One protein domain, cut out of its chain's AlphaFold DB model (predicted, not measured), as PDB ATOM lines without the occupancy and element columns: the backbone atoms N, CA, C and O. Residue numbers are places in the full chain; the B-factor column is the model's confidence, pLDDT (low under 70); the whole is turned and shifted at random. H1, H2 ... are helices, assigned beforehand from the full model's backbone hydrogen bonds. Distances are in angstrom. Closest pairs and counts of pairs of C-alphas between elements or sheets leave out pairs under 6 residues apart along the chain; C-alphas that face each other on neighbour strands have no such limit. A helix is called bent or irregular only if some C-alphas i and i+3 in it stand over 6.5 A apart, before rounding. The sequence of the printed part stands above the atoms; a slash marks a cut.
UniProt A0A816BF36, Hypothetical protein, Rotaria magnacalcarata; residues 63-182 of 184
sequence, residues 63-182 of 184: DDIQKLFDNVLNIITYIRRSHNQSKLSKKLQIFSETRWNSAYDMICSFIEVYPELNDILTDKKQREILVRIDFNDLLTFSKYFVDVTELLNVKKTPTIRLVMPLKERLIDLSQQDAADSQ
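What this domain is: This is residues 63 to 182 of the 184 residues of the protein "Hypothetical protein" of Rotaria magnacalcarata (UniProt A0A816BF36). A loose cluster, in which H1 and a kinked H3 cross with short H2 and H4 near them, is joined on one side by a long helical hairpin of H5 and H6. H5 packs on residues 104 to 108 of H3, H6 lies beyond H5, and residues 153 to 158 of the hairpin's turn stick out. The printed part has 120 residues with six named helices, H1 to H6 in order, and no named strand: all helix. It is loose, with a radius of gyration of the C-alphas of 17.3 A, and flat, spanning 52 by 41 by 22 A.

How they stand to each other: Start at H1, residues 63 to 81; its residues 72 to 76 alone only just touch H3, residues 102 to 120, with 3 pairs of C-alphas within 8 A, the closest Val 72 and Ile 107 at 7.6 A, at a steep tilt of 60 degrees. H2, residues 84 to 87, is close but not clearly touching H3, closest C-alphas Asn 84 and Ile 120, 7.3 A. H4, residues 124 to 130, is close but not clearly touching H1, closest C-alphas Ile 75 and Gln 126, 6.8 A. H5, residues 136 to 152, touches H3 with residues 139 to 143 alone, closest C-alphas Ser 142 and Tyr 104, 6.5 A. H6, residues 160 to 180, forms a hairpin with H5 at a shallow tilt of 11 degrees, opposite ways, closest C-alphas Leu 166 and Val 148, 6.7 A. H3 and H6 are apart. Every O i to N i+4 pair is within hydrogen-bond range in H1 and H4, against 10 of 15 in H3, 11 of 13 in H5 and 13 of 17 in H6; H2 is too short for one.

Where its parts are: Find C-alpha 63 at (141.985, 190.843, 149.924), where H1 begins its 26.4 A. H3 spans 23.7 A with a kink of 64 degrees near residue 114, and is irregular: C-alphas 112 and 115 are 7.6 A apart. H5 spans 24.9 A. H6 spans 32.1 A to C-alpha 180 at (139.202, 181.027, 132.549), and is only just irregular: C-alphas 161 and 164 are 6.8 A apart.

The domain as a whole: The farthest C-alphas, Lys 124 and Pro 158, are 52.9 A apart. The printed part has no cut; the link from H2 to H3, residues 88 to 101, is long. The model's pLDDT is under 70 at residues 131 to 133, 137 and 175 to 182.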
ATOM      1  N   ASP A  63     141.116 190.926 148.746       75.50
ATOM      2  CA  ASP A  63     141.985 190.843 149.924       75.50
ATOM      3  C   ASP A  63     143.408 190.405 149.570       75.50
ATOM      4  O   ASP A  63     144.380 190.902 150.141       75.50
ATOM      5  N   ASP A  64     143.565 189.500 148.609       72.69
ATOM      6  CA  ASP A  64     144.883 189.004 148.213       72.69
ATOM      7  C   ASP A  64     145.676 190.031 147.396       72.69
ATOM      8  O   ASP A  64     146.878 190.204 147.619       72.69
ATOM      9  N   ILE A  65     144.999 190.800 146.538       76.44
ATOM     10  CA  ILE A  65     145.601 191.929 145.810       76.44
ATOM     11  C   ILE A  65     145.990 193.036 146.796       76.44
ATOM     12  O   ILE A  65     147.074 193.614 146.689       76.44
ATOM     13  N   GLN A  66     145.145 193.297 147.794       81.50
ATOM     14  CA  GLN A  66     145.398 194.285 148.839       81.50
ATOM     15  C   GLN A  66     146.621 193.893 149.683       81.50
ATOM     16  O   GLN A  66     147.533 194.700 149.861       81.50
ATOM     17  N   LYS A  67     146.714 192.629 150.123       82.00
ATOM     18  CA  LYS A  67     147.890 192.104 150.845       82.00
ATOM     19  C   LYS A  67     149.161 192.206 150.007       82.00
ATOM     20  O   LYS A  67     150.223 192.551 150.528       82.00
ATOM     21  N   LEU A  68     149.076 191.894 148.716       80.06
ATOM     22  CA  LEU A  68     150.195 191.999 147.783       80.06
ATOM     23  C   LEU A  68     150.668 193.450 147.643       80.06
ATOM     24  O   LEU A  68     151.869 193.725 147.716       80.06
ATOM     25  N   PHE A  69     149.728 194.381 147.522       85.00
ATOM     26  CA  PHE A  69     150.008 195.809 147.484       85.00
ATOM     27  C   PHE A  69     150.687 196.297 148.772       85.00
ATOM     28  O   PHE A  69     151.718 196.976 148.718       85.00
ATOM     29  N   ASP A  70     150.175 195.885 149.931       85.50
ATOM     30  CA  ASP A  70     150.740 196.230 151.236       85.50
ATOM     31  C   ASP A  70     152.152 195.660 151.415       85.50
ATOM     32  O   ASP A  70     153.040 196.328 151.950       85.50
ATOM     33  N   ASN A  71     152.407 194.446 150.922       84.62
ATOM     34  CA  ASN A  71     153.735 193.833 150.931       84.62
ATOM     35  C   ASN A  71     154.751 194.658 150.131       84.62
ATOM     36  O   ASN A  71     155.846 194.938 150.630       84.62
ATOM     37  N   VAL A  72     154.384 195.112 148.929       86.06
ATOM     38  CA  VAL A  72     155.228 196.007 148.120       86.06
ATOM     39  C   VAL A  72     155.488 197.315 148.850       86.06
ATOM     40  O   VAL A  72     156.637 197.753 148.963       86.06
ATOM     41  N   LEU A  73     154.439 197.927 149.398       87.88
ATOM     42  CA  LEU A  73     154.551 199.189 150.119       87.88
ATOM     43  C   LEU A  73     155.470 199.060 151.343       87.88
ATOM     44  O   LEU A  73     156.291 199.947 151.601       87.88
ATOM     45  N   ASN A  74     155.388 197.941 152.061       87.06
ATOM     46  CA  ASN A  74     156.243 197.628 153.202       87.06
ATOM     47  C   ASN A  74     157.718 197.518 152.797       87.06
ATOM     48  O   ASN A  74     158.575 198.112 153.460       87.06
ATOM     49  N   ILE A  75     158.021 196.835 151.690       85.31
ATOM     50  CA  ILE A  75     159.393 196.698 151.181       85.31
ATOM     51  C   ILE A  75     159.942 198.056 150.729       85.31
ATOM     52  O   ILE A  75     161.041 198.447 151.131       85.31
ATOM     53  N   ILE A  76     159.172 198.829 149.959       86.94
ATOM     54  CA  ILE A  76     159.579 200.170 149.510       86.94
ATOM     55  C   ILE A  76     159.835 201.080 150.717       86.94
ATOM     56  O   ILE A  76     160.839 201.797 150.775       86.94
ATOM     57  N   THR A  77     158.962 201.024 151.724       87.06
ATOM     58  CA  THR A  77     159.117 201.792 152.965       87.06
ATOM     59  C   THR A  77     160.374 201.376 153.727       87.06
ATOM     60  O   THR A  77     161.115 202.241 154.199       87.06
ATOM     61  N   TYR A  78     160.664 200.076 153.808       85.75
ATOM     62  CA  TYR A  78     161.886 199.556 154.420       85.75
ATOM     63  C   TYR A  78     163.149 200.056 153.706       85.75
ATOM     64  O   TYR A  78     164.081 200.537 154.356       85.75
ATOM     65  N   ILE A  79     163.184 200.017 152.373       84.69
ATOM     66  CA  ILE A  79     164.333 200.474 151.572       84.69
ATOM     67  C   ILE A  79     164.579 201.973 151.763       84.69
ATOM     68  O   ILE A  79     165.724 202.407 151.924       84.69
ATOM     69  N   ARG A  80     163.509 202.773 151.806       84.75
ATOM     70  CA  ARG A  80     163.614 204.221 152.041       84.75
ATOM     71  C   ARG A  80     164.106 204.534 153.450       84.75
ATOM     72  O   ARG A  80     164.957 205.404 153.599       84.75
ATOM     73  N   ARG A  81     163.621 203.808 154.466       85.31
ATOM     74  CA  ARG A  81     164.060 203.964 155.866       85.31
ATOM     75  C   ARG A  81     165.498 203.509 156.097       85.31
ATOM     76  O   ARG A  81     166.211 204.126 156.872       85.31
ATOM     77  N   SER A  82     165.931 202.452 155.416       80.56
ATOM     78  CA  SER A  82     167.302 201.937 155.508       80.56
ATOM     79  C   SER A  82     168.311 202.731 154.669       80.56
ATOM     80  O   SER A  82     169.477 202.351 154.603       80.56
ATOM     81  N   HIS A  83     167.881 203.826 154.024       79.62
ATOM     82  CA  HIS A  83     168.689 204.657 153.123       79.62
ATOM     83  C   HIS A  83     169.376 203.873 151.989       79.62
ATOM     84  O   HIS A  83     170.341 204.344 151.394       79.62
ATOM     85  N   ASN A  84     168.842 202.699 151.634       79.19
ATOM     86  CA  ASN A  84     169.391 201.832 150.591       79.19
ATOM     87  C   ASN A  84     168.896 202.196 149.181       79.19
ATOM     88  O   ASN A  84     169.293 201.562 148.211       79.19
ATOM     89  N   GLN A  85     168.070 203.240 149.043       78.19
ATOM     90  CA  GLN A  85     167.554 203.689 147.745       78.19
ATOM     91  C   GLN A  85     168.662 204.075 146.754       78.19
ATOM     92  O   GLN A  85     168.472 203.932 145.553       78.19
ATOM     93  N   SER A  86     169.800 204.572 147.244       79.44
ATOM     94  CA  SER A  86     170.954 204.951 146.419       79.44
ATOM     95  C   SER A  86     171.692 203.758 145.807       79.44
ATOM     96  O   SER A  86     172.491 203.957 144.899       79.44
ATOM     97  N   LYS A  87     171.445 202.539 146.304       80.25
ATOM     98  CA  LYS A  87     172.034 201.299 145.782       80.25
ATOM     99  C   LYS A  87     171.235 200.699 144.626       80.25
ATOM    100  O   LYS A  87     171.721 199.767 144.003       80.25
ATOM    101  N   LEU A  88     170.033 201.216 144.373       82.94
ATOM    102  CA  LEU A  88     169.152 200.749 143.309       82.94
ATOM    103  C   LEU A  88     169.422 201.507 142.012       82.94
ATOM    104  O   LEU A  88     169.618 202.725 142.032       82.94
ATOM    105  N   SER A  89     169.351 200.799 140.888       82.94
ATOM    106  CA  SER A  89     169.468 201.383 139.545       82.94
ATOM    107  C   SER A  89     168.382 202.422 139.248       82.94
ATOM    108  O   SER A  89     168.633 203.420 138.567       82.94
ATOM    109  N   LYS A  90     167.176 202.225 139.798       85.12
ATOM    110  CA  LYS A  90     166.025 203.117 139.635       85.12
ATOM    111  C   LYS A  90     165.449 203.559 140.973       85.12
ATOM    112  O   LYS A  90     165.424 202.837 141.970       85.12
ATOM    113  N   LYS A  91     164.922 204.786 140.984       86.44
ATOM    114  CA  LYS A  91     164.178 205.312 142.127       86.44
ATOM    115  C   LYS A  91     162.802 204.648 142.209       86.44
ATOM    116  O   LYS A  91     161.975 204.847 141.319       86.44
ATOM    117  N   LEU A  92     162.560 203.942 143.311       86.50
ATOM    118  CA  LEU A  92     161.256 203.375 143.642       86.50
ATOM    119  C   LEU A  92     160.230 204.500 143.784       86.50
ATOM    120  O   LEU A  92     160.446 205.475 144.517       86.50
ATOM    121  N   GLN A  93     159.123 204.365 143.063       87.12
ATOM    122  CA  GLN A  93     157.969 205.237 143.226       87.12
ATOM    123  C   GLN A  93     157.167 204.778 144.444       87.12
ATOM    124  O   GLN A  93     157.248 203.626 144.852       87.12
ATOM    125  N   ILE A  94     156.422 205.692 145.058       85.06
ATOM    126  CA  ILE A  94     155.498 205.353 146.142       85.06
ATOM    127  C   ILE A  94     154.088 205.703 145.710       85.06
ATOM    128  O   ILE A  94     153.882 206.682 144.986       85.06
ATOM    129  N   PHE A  95     153.139 204.914 146.193       85.94
ATOM    130  CA  PHE A  95     151.730 205.202 146.039       85.94
ATOM    131  C   PHE A  95     151.370 206.595 146.577       85.94
ATOM    132  O   PHE A  95     151.909 207.068 147.582       85.94
ATOM    133  N   SER A  96     150.447 207.251 145.881       83.81
ATOM    134  CA  SER A  96     149.907 208.560 146.215       83.81
ATOM    135  C   SER A  96     148.421 208.585 145.883       83.81
ATOM    136  O   SER A  96     148.034 208.442 144.726       83.81
ATOM    137  N   GLU A  97     147.599 208.841 146.896       76.50
ATOM    138  CA  GLU A  97     146.138 208.873 146.779       76.50
ATOM    139  C   GLU A  97     145.639 209.899 145.747       76.50
ATOM    140  O   GLU A  97     144.657 209.676 145.048       76.50
ATOM    141  N   THR A  98     146.359 211.011 145.583       76.38
ATOM    142  CA  THR A  98     145.985 212.097 144.667       76.38
ATOM    143  C   THR A  98     146.433 211.869 143.223       76.38
ATOM    144  O   THR A  98     146.025 212.611 142.327       76.38
ATOM    145  N   ARG A  99     147.265 210.852 142.966       78.38
ATOM    146  CA  ARG A  99     147.738 210.493 141.626       78.38
ATOM    147  C   ARG A  99     147.211 209.115 141.261       78.38
ATOM    148  O   ARG A  99     147.753 208.098 141.681       78.38
ATOM    149  N   TRP A 100     146.207 209.112 140.396       75.81
ATOM    150  CA  TRP A 100     145.443 207.925 140.017       75.81
ATOM    151  C   TRP A 100     146.294 206.771 139.428       75.81
ATOM    152  O   TRP A 100     145.976 205.613 139.658       75.81
ATOM    153  N   ASN A 101     147.427 207.069 138.774       81.75
ATOM    154  CA  ASN A 101     148.377 206.071 138.240       81.75
ATOM    155  C   ASN A 101     149.478 205.612 139.202       81.75
ATOM    156  O   ASN A 101     150.299 204.766 138.850       81.75
ATOM    157  N   SER A 102     149.551 206.182 140.402       85.69
ATOM    158  CA  SER A 102     150.697 205.967 141.289       85.69
ATOM    159  C   SER A 102     150.858 204.512 141.738       85.69
ATOM    160  O   SER A 102     151.983 204.085 141.976       85.69
ATOM    161  N   ALA A 103     149.763 203.748 141.821       84.00
ATOM    162  CA  ALA A 103     149.791 202.320 142.132       84.00
ATOM    163  C   ALA A 103     150.505 201.519 141.031       84.00
ATOM    164  O   ALA A 103     151.440 200.773 141.319       84.00
ATOM    165  N   TYR A 104     150.125 201.739 139.771       85.94
ATOM    166  CA  TYR A 104     150.770 201.113 138.616       85.94
ATOM    167  C   TYR A 104     152.238 201.538 138.487       85.94
ATOM    168  O   TYR A 104     153.119 200.690 138.348       85.94
ATOM    169  N   ASP A 105     152.517 202.841 138.616       87.25
ATOM    170  CA  ASP A 105     153.877 203.390 138.567       87.25
ATOM    171  C   ASP A 105     154.773 202.778 139.666       87.25
ATOM    172  O   ASP A 105     155.947 202.473 139.430       87.25
ATOM    173  N   MET A 106     154.219 202.577 140.870       88.88
ATOM    174  CA  MET A 106     154.894 201.931 141.998       88.88
ATOM    175  C   MET A 106     155.259 200.484 141.673       88.88
ATOM    176  O   MET A 106     156.436 200.134 141.781       88.88
ATOM    177  N   ILE A 107     154.292 199.676 141.233       86.44
ATOM    178  CA  ILE A 107     154.501 198.257 140.909       86.44
ATOM    179  C   ILE A 107     155.497 198.101 139.750       86.44
ATOM    180  O   ILE A 107     156.436 197.316 139.863       86.44
ATOM    181  N   CYS A 108     155.380 198.902 138.686       85.88
ATOM    182  CA  CYS A 108     156.342 198.886 137.579       85.88
ATOM    183  C   CYS A 108     157.762 199.200 138.062       85.88
ATOM    184  O   CYS A 108     158.701 198.460 137.774       85.88
ATOM    185  N   SER A 109     157.919 200.268 138.854       88.62
ATOM    186  CA  SER A 109     159.231 200.634 139.395       88.62
ATOM    187  C   SER A 109     159.807 199.566 140.325       88.62
ATOM    188  O   SER A 109     161.023 199.413 140.372       88.62
ATOM    189  N   PHE A 110     158.950 198.832 141.041       87.56
ATOM    190  CA  PHE A 110     159.335 197.744 141.933       87.56
ATOM    191  C   PHE A 110     159.830 196.520 141.162       87.56
ATOM    192  O   PHE A 110     160.856 195.954 141.521       87.56
ATOM    193  N   ILE A 111     159.147 196.143 140.082       84.56
ATOM    194  CA  ILE A 111     159.513 194.983 139.259       84.56
ATOM    195  C   ILE A 111     160.829 195.209 138.527       84.56
ATOM    196  O   ILE A 111     161.671 194.317 138.492       84.56
ATOM    197  N   GLU A 112     161.048 196.416 138.006       85.94
ATOM    198  CA  GLU A 112     162.314 196.761 137.352       85.94
ATOM    199  C   GLU A 112     163.521 196.582 138.280       85.94
ATOM    200  O   GLU A 112     164.587 196.180 137.823       85.94
ATOM    201  N   VAL A 113     163.350 196.837 139.580       87.00
ATOM    202  CA  VAL A 113     164.420 196.668 140.571       87.00
ATOM    203  C   VAL A 113     164.372 195.337 141.317       87.00
ATOM    204  O   VAL A 113     165.296 195.035 142.067       87.00
ATOM    205  N   TYR A 114     163.332 194.525 141.116       83.69
ATOM    206  CA  TYR A 114     163.134 193.232 141.771       83.69
ATOM    207  C   TYR A 114     164.378 192.327 141.790       83.69
ATOM    208  O   TYR A 114     164.690 191.808 142.865       83.69
ATOM    209  N   PRO A 115     165.143 192.160 140.688       82.06
ATOM    210  CA  PRO A 115     166.351 191.334 140.724       82.06
ATOM    211  C   PRO A 115     167.432 191.873 141.676       82.06
ATOM    212  O   PRO A 115     168.144 191.082 142.285       82.06
ATOM    213  N   GLU A 116     167.525 193.193 141.863       85.12
ATOM    214  CA  GLU A 116     168.494 193.839 142.764       85.12
ATOM    215  C   GLU A 116     168.065 193.752 144.240       85.12
ATOM    216  O   GLU A 116     168.886 193.864 145.155       85.12
ATOM    217  N   LEU A 117     166.769 193.542 144.504       82.12
ATOM    218  CA  LEU A 117     166.225 193.545 145.861       82.12
ATOM    219  C   LEU A 117     166.735 192.378 146.710       82.12
ATOM    220  O   LEU A 117     166.929 192.560 147.912       82.12
ATOM    221  N   ASN A 118     166.991 191.210 146.115       78.19
ATOM    222  CA  ASN A 118     167.510 190.057 146.857       78.19
ATOM    223  C   ASN A 118     168.875 190.333 147.506       78.19
ATOM    224  O   ASN A 118     169.113 189.886 148.629       78.19
ATOM    225  N   ASP A 119     169.722 191.121 146.844       77.56
ATOM    226  CA  ASP A 119     171.067 191.451 147.325       77.56
ATOM    227  C   ASP A 119     171.061 192.604 148.342       77.56
ATOM    228  O   ASP A 119     171.931 192.699 149.211       77.56
ATOM    229  N   ILE A 120     170.064 193.490 148.262       79.69
ATOM    230  CA  ILE A 120     169.959 194.686 149.113       79.69
ATOM    231  C   ILE A 120     169.200 194.398 150.411       79.69
ATOM    232  O   ILE A 120     169.495 194.993 151.454       79.69
ATOM    233  N   LEU A 121     168.219 193.495 150.374       78.50
ATOM    234  CA  LEU A 121     167.455 193.108 151.552       78.50
ATOM    235  C   LEU A 121     168.304 192.205 152.445       78.50
ATOM    236  O   LEU A 121     168.506 191.028 152.161       78.50
ATOM    237  N   THR A 122     168.774 192.744 153.569       71.88
ATOM    238  CA  THR A 122     169.526 191.995 154.587       71.88
ATOM    239  C   THR A 122     168.620 191.190 155.522       71.88
ATOM    240  O   THR A 122     169.032 190.138 156.022       71.88
ATOM    241  N   ASP A 123     167.377 191.639 155.719       77.25
ATOM    242  CA  ASP A 123     166.387 191.000 156.589       77.25
ATOM    243  C   ASP A 123     165.761 189.754 155.935       77.25
ATOM    244  O   ASP A 123     165.214 189.798 154.830       77.25
ATOM    245  N   LYS A 124     165.806 188.628 156.656       74.94
ATOM    246  CA  LYS A 124     165.220 187.350 156.238       74.94
ATOM    247  C   LYS A 124     163.704 187.453 156.036       74.94
ATOM    248  O   LYS A 124     163.199 186.884 155.072       74.94
ATOM    249  N   LYS A 125     162.999 188.221 156.872       75.75
ATOM    250  CA  LYS A 125     161.540 188.381 156.790       75.75
ATOM    251  C   LYS A 125     161.113 189.088 155.500       75.75
ATOM    252  O   LYS A 125     160.124 188.706 154.892       75.75
ATOM    253  N   GLN A 126     161.875 190.091 155.058       73.12
ATOM    254  CA  GLN A 126     161.573 190.837 153.830       73.12
ATOM    255  C   GLN A 126     161.851 190.008 152.570       73.12
ATOM    256  O   GLN A 126     161.091 190.080 151.608       73.12
ATOM    257  N   ARG A 127     162.890 189.163 152.592       72.75
ATOM    258  CA  ARG A 127     163.164 188.209 151.503       72.75
ATOM    259  C   ARG A 127     162.076 187.141 151.373       72.75
ATOM    260  O   ARG A 127     161.688 186.805 150.263       72.75
ATOM    261  N   GLU A 128     161.544 186.641 152.489       74.25
ATOM    262  CA  GLU A 128     160.421 185.687 152.475       74.25
ATOM    263  C   GLU A 128     159.141 186.292 151.878       74.25
ATOM    264  O   GLU A 128     158.407 185.599 151.174       74.25
ATOM    265  N   ILE A 129     158.893 187.585 152.116       70.88
ATOM    266  CA  ILE A 129     157.778 188.318 151.501       70.88
ATOM    267  C   ILE A 129     157.999 188.460 149.988       70.88
ATOM    268  O   ILE A 129     157.063 188.261 149.222       70.88
ATOM    269  N   LEU A 130     159.232 188.739 149.550       71.25
ATOM    270  CA  LEU A 130     159.582 188.983 148.147       71.25
ATOM    271  C   LEU A 130     159.364 187.763 147.231       71.25
ATOM    272  O   LEU A 130     158.916 187.924 146.099       71.25
ATOM    273  N   VAL A 131     159.628 186.548 147.726       67.00
ATOM    274  CA  VAL A 131     159.476 185.283 146.969       67.00
ATOM    275  C   VAL A 131     158.011 184.944 146.662       67.00
ATOM    276  O   VAL A 131     157.734 184.171 145.752       67.00
ATOM    277  N   ARG A 132     157.059 185.510 147.410       66.75
ATOM    278  CA  ARG A 132     155.634 185.162 147.303       66.75
ATOM    279  C   ARG A 132     154.841 186.029 146.330       66.75
ATOM    280  O   ARG A 132     153.623 185.891 146.294       66.75
ATOM    281  N   ILE A 133     155.486 186.940 145.605       66.69
ATOM    282  CA  ILE A 133     154.759 187.961 144.856       66.69
ATOM    283  C   ILE A 133     154.726 187.651 143.359       66.69
ATOM    284  O   ILE A 133     155.761 187.712 142.699       66.69
ATOM    285  N   ASP A 134     153.532 187.365 142.839       71.25
ATOM    286  CA  ASP A 134     153.248 187.304 141.403       71.25
ATOM    287  C   ASP A 134     152.472 188.558 140.978       71.25
ATOM    288  O   ASP A 134     151.441 188.892 141.557       71.25
ATOM    289  N   PHE A 135     152.997 189.285 139.994       72.88
ATOM    290  CA  PHE A 135     152.453 190.566 139.536       72.88
ATOM    291  C   PHE A 135     151.937 190.536 138.100       72.88
ATOM    292  O   PHE A 135     151.453 191.569 137.628       72.88
ATOM    293  N   ASN A 136     152.087 189.423 137.378       72.75
ATOM    294  CA  ASN A 136     151.892 189.415 135.926       72.75
ATOM    295  C   ASN A 136     150.457 189.784 135.531       72.75
ATOM    296  O   ASN A 136     150.255 190.651 134.674       72.75
ATOM    297  N   ASP A 137     149.475 189.207 136.216       68.25
ATOM    298  CA  ASP A 137     148.061 189.434 135.916       68.25
ATOM    299  C   ASP A 137     147.626 190.836 136.355       68.25
ATOM    300  O   ASP A 137     147.015 191.583 135.587       68.25
ATOM    301  N   LEU A 138     148.058 191.268 137.547       73.38
ATOM    302  CA  LEU A 138     147.755 192.597 138.079       73.38
ATOM    303  C   LEU A 138     148.334 193.716 137.205       73.38
ATOM    304  O   LEU A 138     147.674 194.735 136.988       73.38
ATOM    305  N   LEU A 139     149.556 193.548 136.695       77.06
ATOM    306  CA  LEU A 139     150.176 194.498 135.773       77.06
ATOM    307  C   LEU A 139     149.436 194.560 134.447       77.06
ATOM    308  O   LEU A 139     149.177 195.656 133.949       77.06
ATOM    309  N   THR A 140     149.131 193.397 133.874       79.12
ATOM    310  CA  THR A 140     148.447 193.299 132.583       79.12
ATOM    311  C   THR A 140     147.089 193.976 132.669       79.12
ATOM    312  O   THR A 140     146.785 194.845 131.852       79.12
ATOM    313  N   PHE A 141     146.332 193.679 133.726       76.00
ATOM    314  CA  PHE A 141     145.056 194.317 134.010       76.00
ATOM    315  C   PHE A 141     145.196 195.832 134.213       76.00
ATOM    316  O   PHE A 141     144.539 196.622 133.533       76.00
ATOM    317  N   SER A 142     146.101 196.264 135.098       79.38
ATOM    318  CA  SER A 142     146.290 197.684 135.436       79.38
ATOM    319  C   SER A 142     146.755 198.519 134.240       79.38
ATOM    320  O   SER A 142     146.371 199.682 134.107       79.38
ATOM    321  N   LYS A 143     147.544 197.930 133.334       83.38
ATOM    322  CA  LYS A 143     148.021 198.593 132.119       83.38
ATOM    323  C   LYS A 143     146.875 199.014 131.202       83.38
ATOM    324  O   LYS A 143     146.937 200.099 130.633       83.38
ATOM    325  N   TYR A 144     145.798 198.234 131.107       83.38
ATOM    326  CA  TYR A 144     144.648 198.620 130.285       83.38
ATOM    327  C   TYR A 144     144.016 199.936 130.747       83.38
ATOM    328  O   TYR A 144     143.624 200.755 129.916       83.38
ATOM    329  N   PHE A 145     143.966 200.192 132.054       82.50
ATOM    330  CA  PHE A 145     143.460 201.460 132.587       82.50
ATOM    331  C   PHE A 145     144.394 202.631 132.256       82.50
ATOM    332  O   PHE A 145     143.925 203.725 131.922       82.50
ATOM    333  N   VAL A 146     145.707 202.398 132.281       85.06
ATOM    334  CA  VAL A 146     146.712 203.381 131.851       85.06
ATOM    335  C   VAL A 146     146.550 203.706 130.366       85.06
ATOM    336  O   VAL A 146     146.429 204.872 130.001       85.06
ATOM    337  N   ASP A 147     146.431 202.695 129.511       85.50
ATOM    338  CA  ASP A 147     146.299 202.889 128.067       85.50
ATOM    339  C   ASP A 147     144.985 203.617 127.708       85.50
ATOM    340  O   ASP A 147     144.970 204.543 126.891       85.50
ATOM    341  N   VAL A 148     143.860 203.249 128.341       86.81
ATOM    342  CA  VAL A 148     142.548 203.889 128.111       86.81
ATOM    343  C   VAL A 148     142.581 205.374 128.455       86.81
ATOM    344  O   VAL A 148     142.074 206.211 127.708       86.81
ATOM    345  N   THR A 149     143.160 205.724 129.591       84.88
ATOM    346  CA  THR A 149     143.217 207.120 130.035       84.88
ATOM    347  C   THR A 149     144.190 207.950 129.207       84.88
ATOM    348  O   THR A 149     143.875 209.102 128.910       84.88
ATOM    349  N   GLU A 150     145.320 207.391 128.768       86.88
ATOM    350  CA  GLU A 150     146.217 208.056 127.820       86.88
ATOM    351  C   GLU A 150     145.497 208.365 126.504       86.88
ATOM    352  O   GLU A 150     145.570 209.494 126.009       86.88
ATOM    353  N   LEU A 151     144.718 207.407 125.989       85.81
ATOM    354  CA  LEU A 151     143.884 207.592 124.799       85.81
ATOM    355  C   LEU A 151     142.819 208.678 124.992       85.81
ATOM    356  O   LEU A 151     142.559 209.457 124.073       85.81
ATOM    357  N   LEU A 152     142.205 208.759 126.175       86.00
ATOM    358  CA  LEU A 152     141.184 209.763 126.484       86.00
ATOM    359  C   LEU A 152     141.768 211.164 126.734       86.00
ATOM    360  O   LEU A 152     141.078 212.156 126.493       86.00
ATOM    361  N   ASN A 153     143.032 211.259 127.151       85.31
ATOM    362  CA  ASN A 153     143.720 212.510 127.493       85.31
ATOM    363  C   ASN A 153     144.331 213.243 126.273       85.31
ATOM    364  O   ASN A 153     145.010 214.267 126.410       85.31
ATOM    365  N   VAL A 154     144.102 212.752 125.050       87.06
ATOM    366  CA  VAL A 154     144.609 213.384 123.825       87.06
ATOM    367  C   VAL A 154     143.919 214.733 123.581       87.06
ATOM    368  O   VAL A 154     142.770 214.806 123.160       87.06
ATOM    369  N   LYS A 155     144.659 215.833 123.758       79.94
ATOM    370  CA  LYS A 155     144.128 217.209 123.627       79.94
ATOM    371  C   LYS A 155     143.786 217.642 122.197       79.94
ATOM    372  O   LYS A 155     143.080 218.625 122.006       79.94
ATOM    373  N   LYS A 156     144.337 216.964 121.188       84.50
ATOM    374  CA  LYS A 156     144.257 217.392 119.778       84.50
ATOM    375  C   LYS A 156     142.993 216.917 119.056       84.50
ATOM    376  O   LYS A 156     142.685 217.436 117.989       84.50
ATOM    377  N   THR A 157     142.275 215.942 119.604       82.75
ATOM    378  CA  THR A 157     141.119 215.317 118.948       82.75
ATOM    379  C   THR A 157     140.016 215.053 119.962       82.75
ATOM    380  O   THR A 157     140.332 214.586 121.050       82.75
ATOM    381  N   PRO A 158     138.731 215.263 119.629       83.56
ATOM    382  CA  PRO A 158     137.634 214.903 120.525       83.56
ATOM    383  C   PRO A 158     137.632 213.400 120.847       83.56
ATOM    384  O   PRO A 158     137.440 212.569 119.955       83.56
ATOM    385  N   THR A 159     137.823 213.057 122.120       87.25
ATOM    386  CA  THR A 159     137.909 211.672 122.618       87.25
ATOM    387  C   THR A 159     136.606 211.169 123.240       87.25
ATOM    388  O   THR A 159     136.482 209.978 123.492       87.25
ATOM    389  N   ILE A 160     135.591 212.026 123.420       86.00
ATOM    390  CA  ILE A 160     134.335 211.661 124.105       86.00
ATOM    391  C   ILE A 160     133.604 210.476 123.457       86.00
ATOM    392  O   ILE A 160     133.043 209.631 124.147       86.00
ATOM    393  N   ARG A 161     133.696 210.350 122.127       83.31
ATOM    394  CA  ARG A 161     133.150 209.215 121.363       83.31
ATOM    395  C   ARG A 161     133.781 207.866 121.728       83.31
ATOM    396  O   ARG A 161     133.196 206.832 121.439       83.31
ATOM    397  N   LEU A 162     134.976 207.882 122.319       84.31
ATOM    398  CA  LEU A 162     135.721 206.692 122.726       84.31
ATOM    399  C   LEU A 162     135.364 206.247 124.148       84.31
ATOM    400  O   LEU A 162     135.680 205.124 124.511       84.31
ATOM    401  N   VAL A 163     134.673 207.074 124.940       85.00
ATOM    402  CA  VAL A 163     134.361 206.753 126.343       85.00
ATOM    403  C   VAL A 163     133.498 205.496 126.455       85.00
ATOM    404  O   VAL A 163     133.849 204.594 127.208       85.00
ATOM    405  N   MET A 164     132.400 205.407 125.693       82.25
ATOM    406  CA  MET A 164     131.505 204.242 125.747       82.25
ATOM    407  C   MET A 164     132.187 202.961 125.223       82.25
ATOM    408  O   MET A 164     132.206 201.982 125.966       82.25
ATOM    409  N   PRO A 165     132.845 202.959 124.039       84.75
ATOM    410  CA  PRO A 165     133.548 201.768 123.553       84.75
ATOM    411  C   PRO A 165     134.690 201.299 124.464       84.75
ATOM    412  O   PRO A 165     134.898 200.102 124.637       84.75
ATOM    413  N   LEU A 166     135.451 202.227 125.057       84.56
ATOM    414  CA  LEU A 166     136.538 201.866 125.972       84.56
ATOM    415  C   LEU A 166     135.996 201.331 127.301       84.56
ATOM    416  O   LEU A 166     136.583 200.409 127.858       84.56
ATOM    417  N   LYS A 167     134.861 201.855 127.784       83.75
ATOM    418  CA  LYS A 167     134.166 201.305 128.953       83.75
ATOM    419  C   LYS A 167     133.711 199.868 128.702       83.75
ATOM    420  O   LYS A 167     133.972 199.017 129.542       83.75
ATOM    421  N   GLU A 168     133.051 199.602 127.573       80.94
ATOM    422  CA  GLU A 168     132.618 198.246 127.200       80.94
ATOM    423  C   GLU A 168     133.811 197.292 127.137       80.94
ATOM    424  O   GLU A 168     133.801 196.257 127.791       80.94
ATOM    425  N   ARG A 169     134.904 197.710 126.493       83.25
ATOM    426  CA  ARG A 169     136.133 196.914 126.432       83.25
ATOM    427  C   ARG A 169     136.726 196.599 127.810       83.25
ATOM    428  O   ARG A 169     137.220 195.497 128.010       83.25
ATOM    429  N   LEU A 170     136.713 197.547 128.749       83.38
ATOM    430  CA  LEU A 170     137.193 197.302 130.115       83.38
ATOM    431  C   LEU A 170     136.298 196.305 130.863       83.38
ATOM    432  O   LEU A 170     136.807 195.495 131.635       83.38
ATOM    433  N   ILE A 171     134.985 196.351 130.629       82.50
ATOM    434  CA  ILE A 171     134.034 195.389 131.200       82.50
ATOM    435  C   ILE A 171     134.288 193.995 130.622       82.50
ATOM    436  O   ILE A 171     134.410 193.051 131.397       82.50
ATOM    437  N   ASP A 172     134.447 193.877 129.303       81.31
ATOM    438  CA  ASP A 172     134.724 192.601 128.636       81.31
ATOM    439  C   ASP A 172     136.024 191.967 129.150       81.31
ATOM    440  O   ASP A 172     136.047 190.785 129.483       81.31
ATOM    441  N   LEU A 173     137.093 192.762 129.286       75.25
ATOM    442  CA  LEU A 173     138.373 192.298 129.838       75.25
ATOM    443  C   LEU A 173     138.232 191.826 131.290       75.25
ATOM    444  O   LEU A 173     138.792 190.805 131.660       75.25
ATOM    445  N   SER A 174     137.432 192.529 132.093       71.56
ATOM    446  CA  SER A 174     137.175 192.146 133.488       71.56
ATOM    447  C   SER A 174     136.351 190.855 133.611       71.56
ATOM    448  O   SER A 174     136.350 190.225 134.663       71.56
ATOM    449  N   GLN A 175     135.613 190.478 132.564       69.75
ATOM    450  CA  GLN A 175     134.764 189.284 132.534       69.75
ATOM    451  C   GLN A 175     135.452 188.072 131.890       69.75
ATOM    452  O   GLN A 175     135.112 186.942 132.234       69.75
ATOM    453  N   GLN A 176     136.413 188.283 130.986       60.44
ATOM    454  CA  GLN A 176     137.170 187.203 130.337       60.44
ATOM    455  C   GLN A 176     138.048 186.429 131.331       60.44
ATOM    456  O   GLN A 176     138.010 185.201 131.326       60.44
ATOM    457  N   ASP A 177     138.717 187.114 132.262       52.03
ATOM    458  CA  ASP A 177     139.558 186.459 133.280       52.03
ATOM    459  C   ASP A 177     138.738 185.619 134.290       52.03
ATOM    460  O   ASP A 177     139.229 184.643 134.865       52.03
ATOM    461  N   ALA A 178     137.451 185.939 134.476       48.94
ATOM    462  CA  ALA A 178     136.545 185.168 135.333       48.94
ATOM    463  C   ALA A 178     136.074 183.849 134.686       48.94
ATOM    464  O   ALA A 178     135.725 182.907 135.400       48.94
ATOM    465  N   ALA A 179     136.063 183.767 133.351       41.09
ATOM    466  CA  ALA A 179     135.662 182.567 132.615       41.09
ATOM    467  C   ALA A 179     136.780 181.508 132.570       41.09
ATOM    468  O   ALA A 179     136.490 180.314 132.644       41.09
ATOM    469  N   ASP A 180     138.045 181.934 132.540       38.16
ATOM    470  CA  ASP A 180     139.202 181.027 132.549       38.16
ATOM    471  C   ASP A 180     139.475 180.419 133.942       38.16
ATOM    472  O   ASP A 180     140.083 179.356 134.052       38.16
ATOM    473  N   SER A 181     138.934 181.018 135.010       39.53
ATOM    474  CA  SER A 181     139.012 180.482 136.381       39.53
ATOM    475  C   SER A 181     137.945 179.421 136.713       39.53
ATOM    476  O   SER A 181     137.958 178.867 137.811       39.53
ATOM    477  N   GLN A 182     137.021 179.111 135.793       33.53
ATOM    478  CA  GLN A 182     135.997 178.066 135.978       33.53
ATOM    479  C   GLN A 182     136.324 176.737 135.276       33.53
ATOM    480  O   GLN A 182     135.482 175.839 135.243       33.53
TER     481      GLN A 182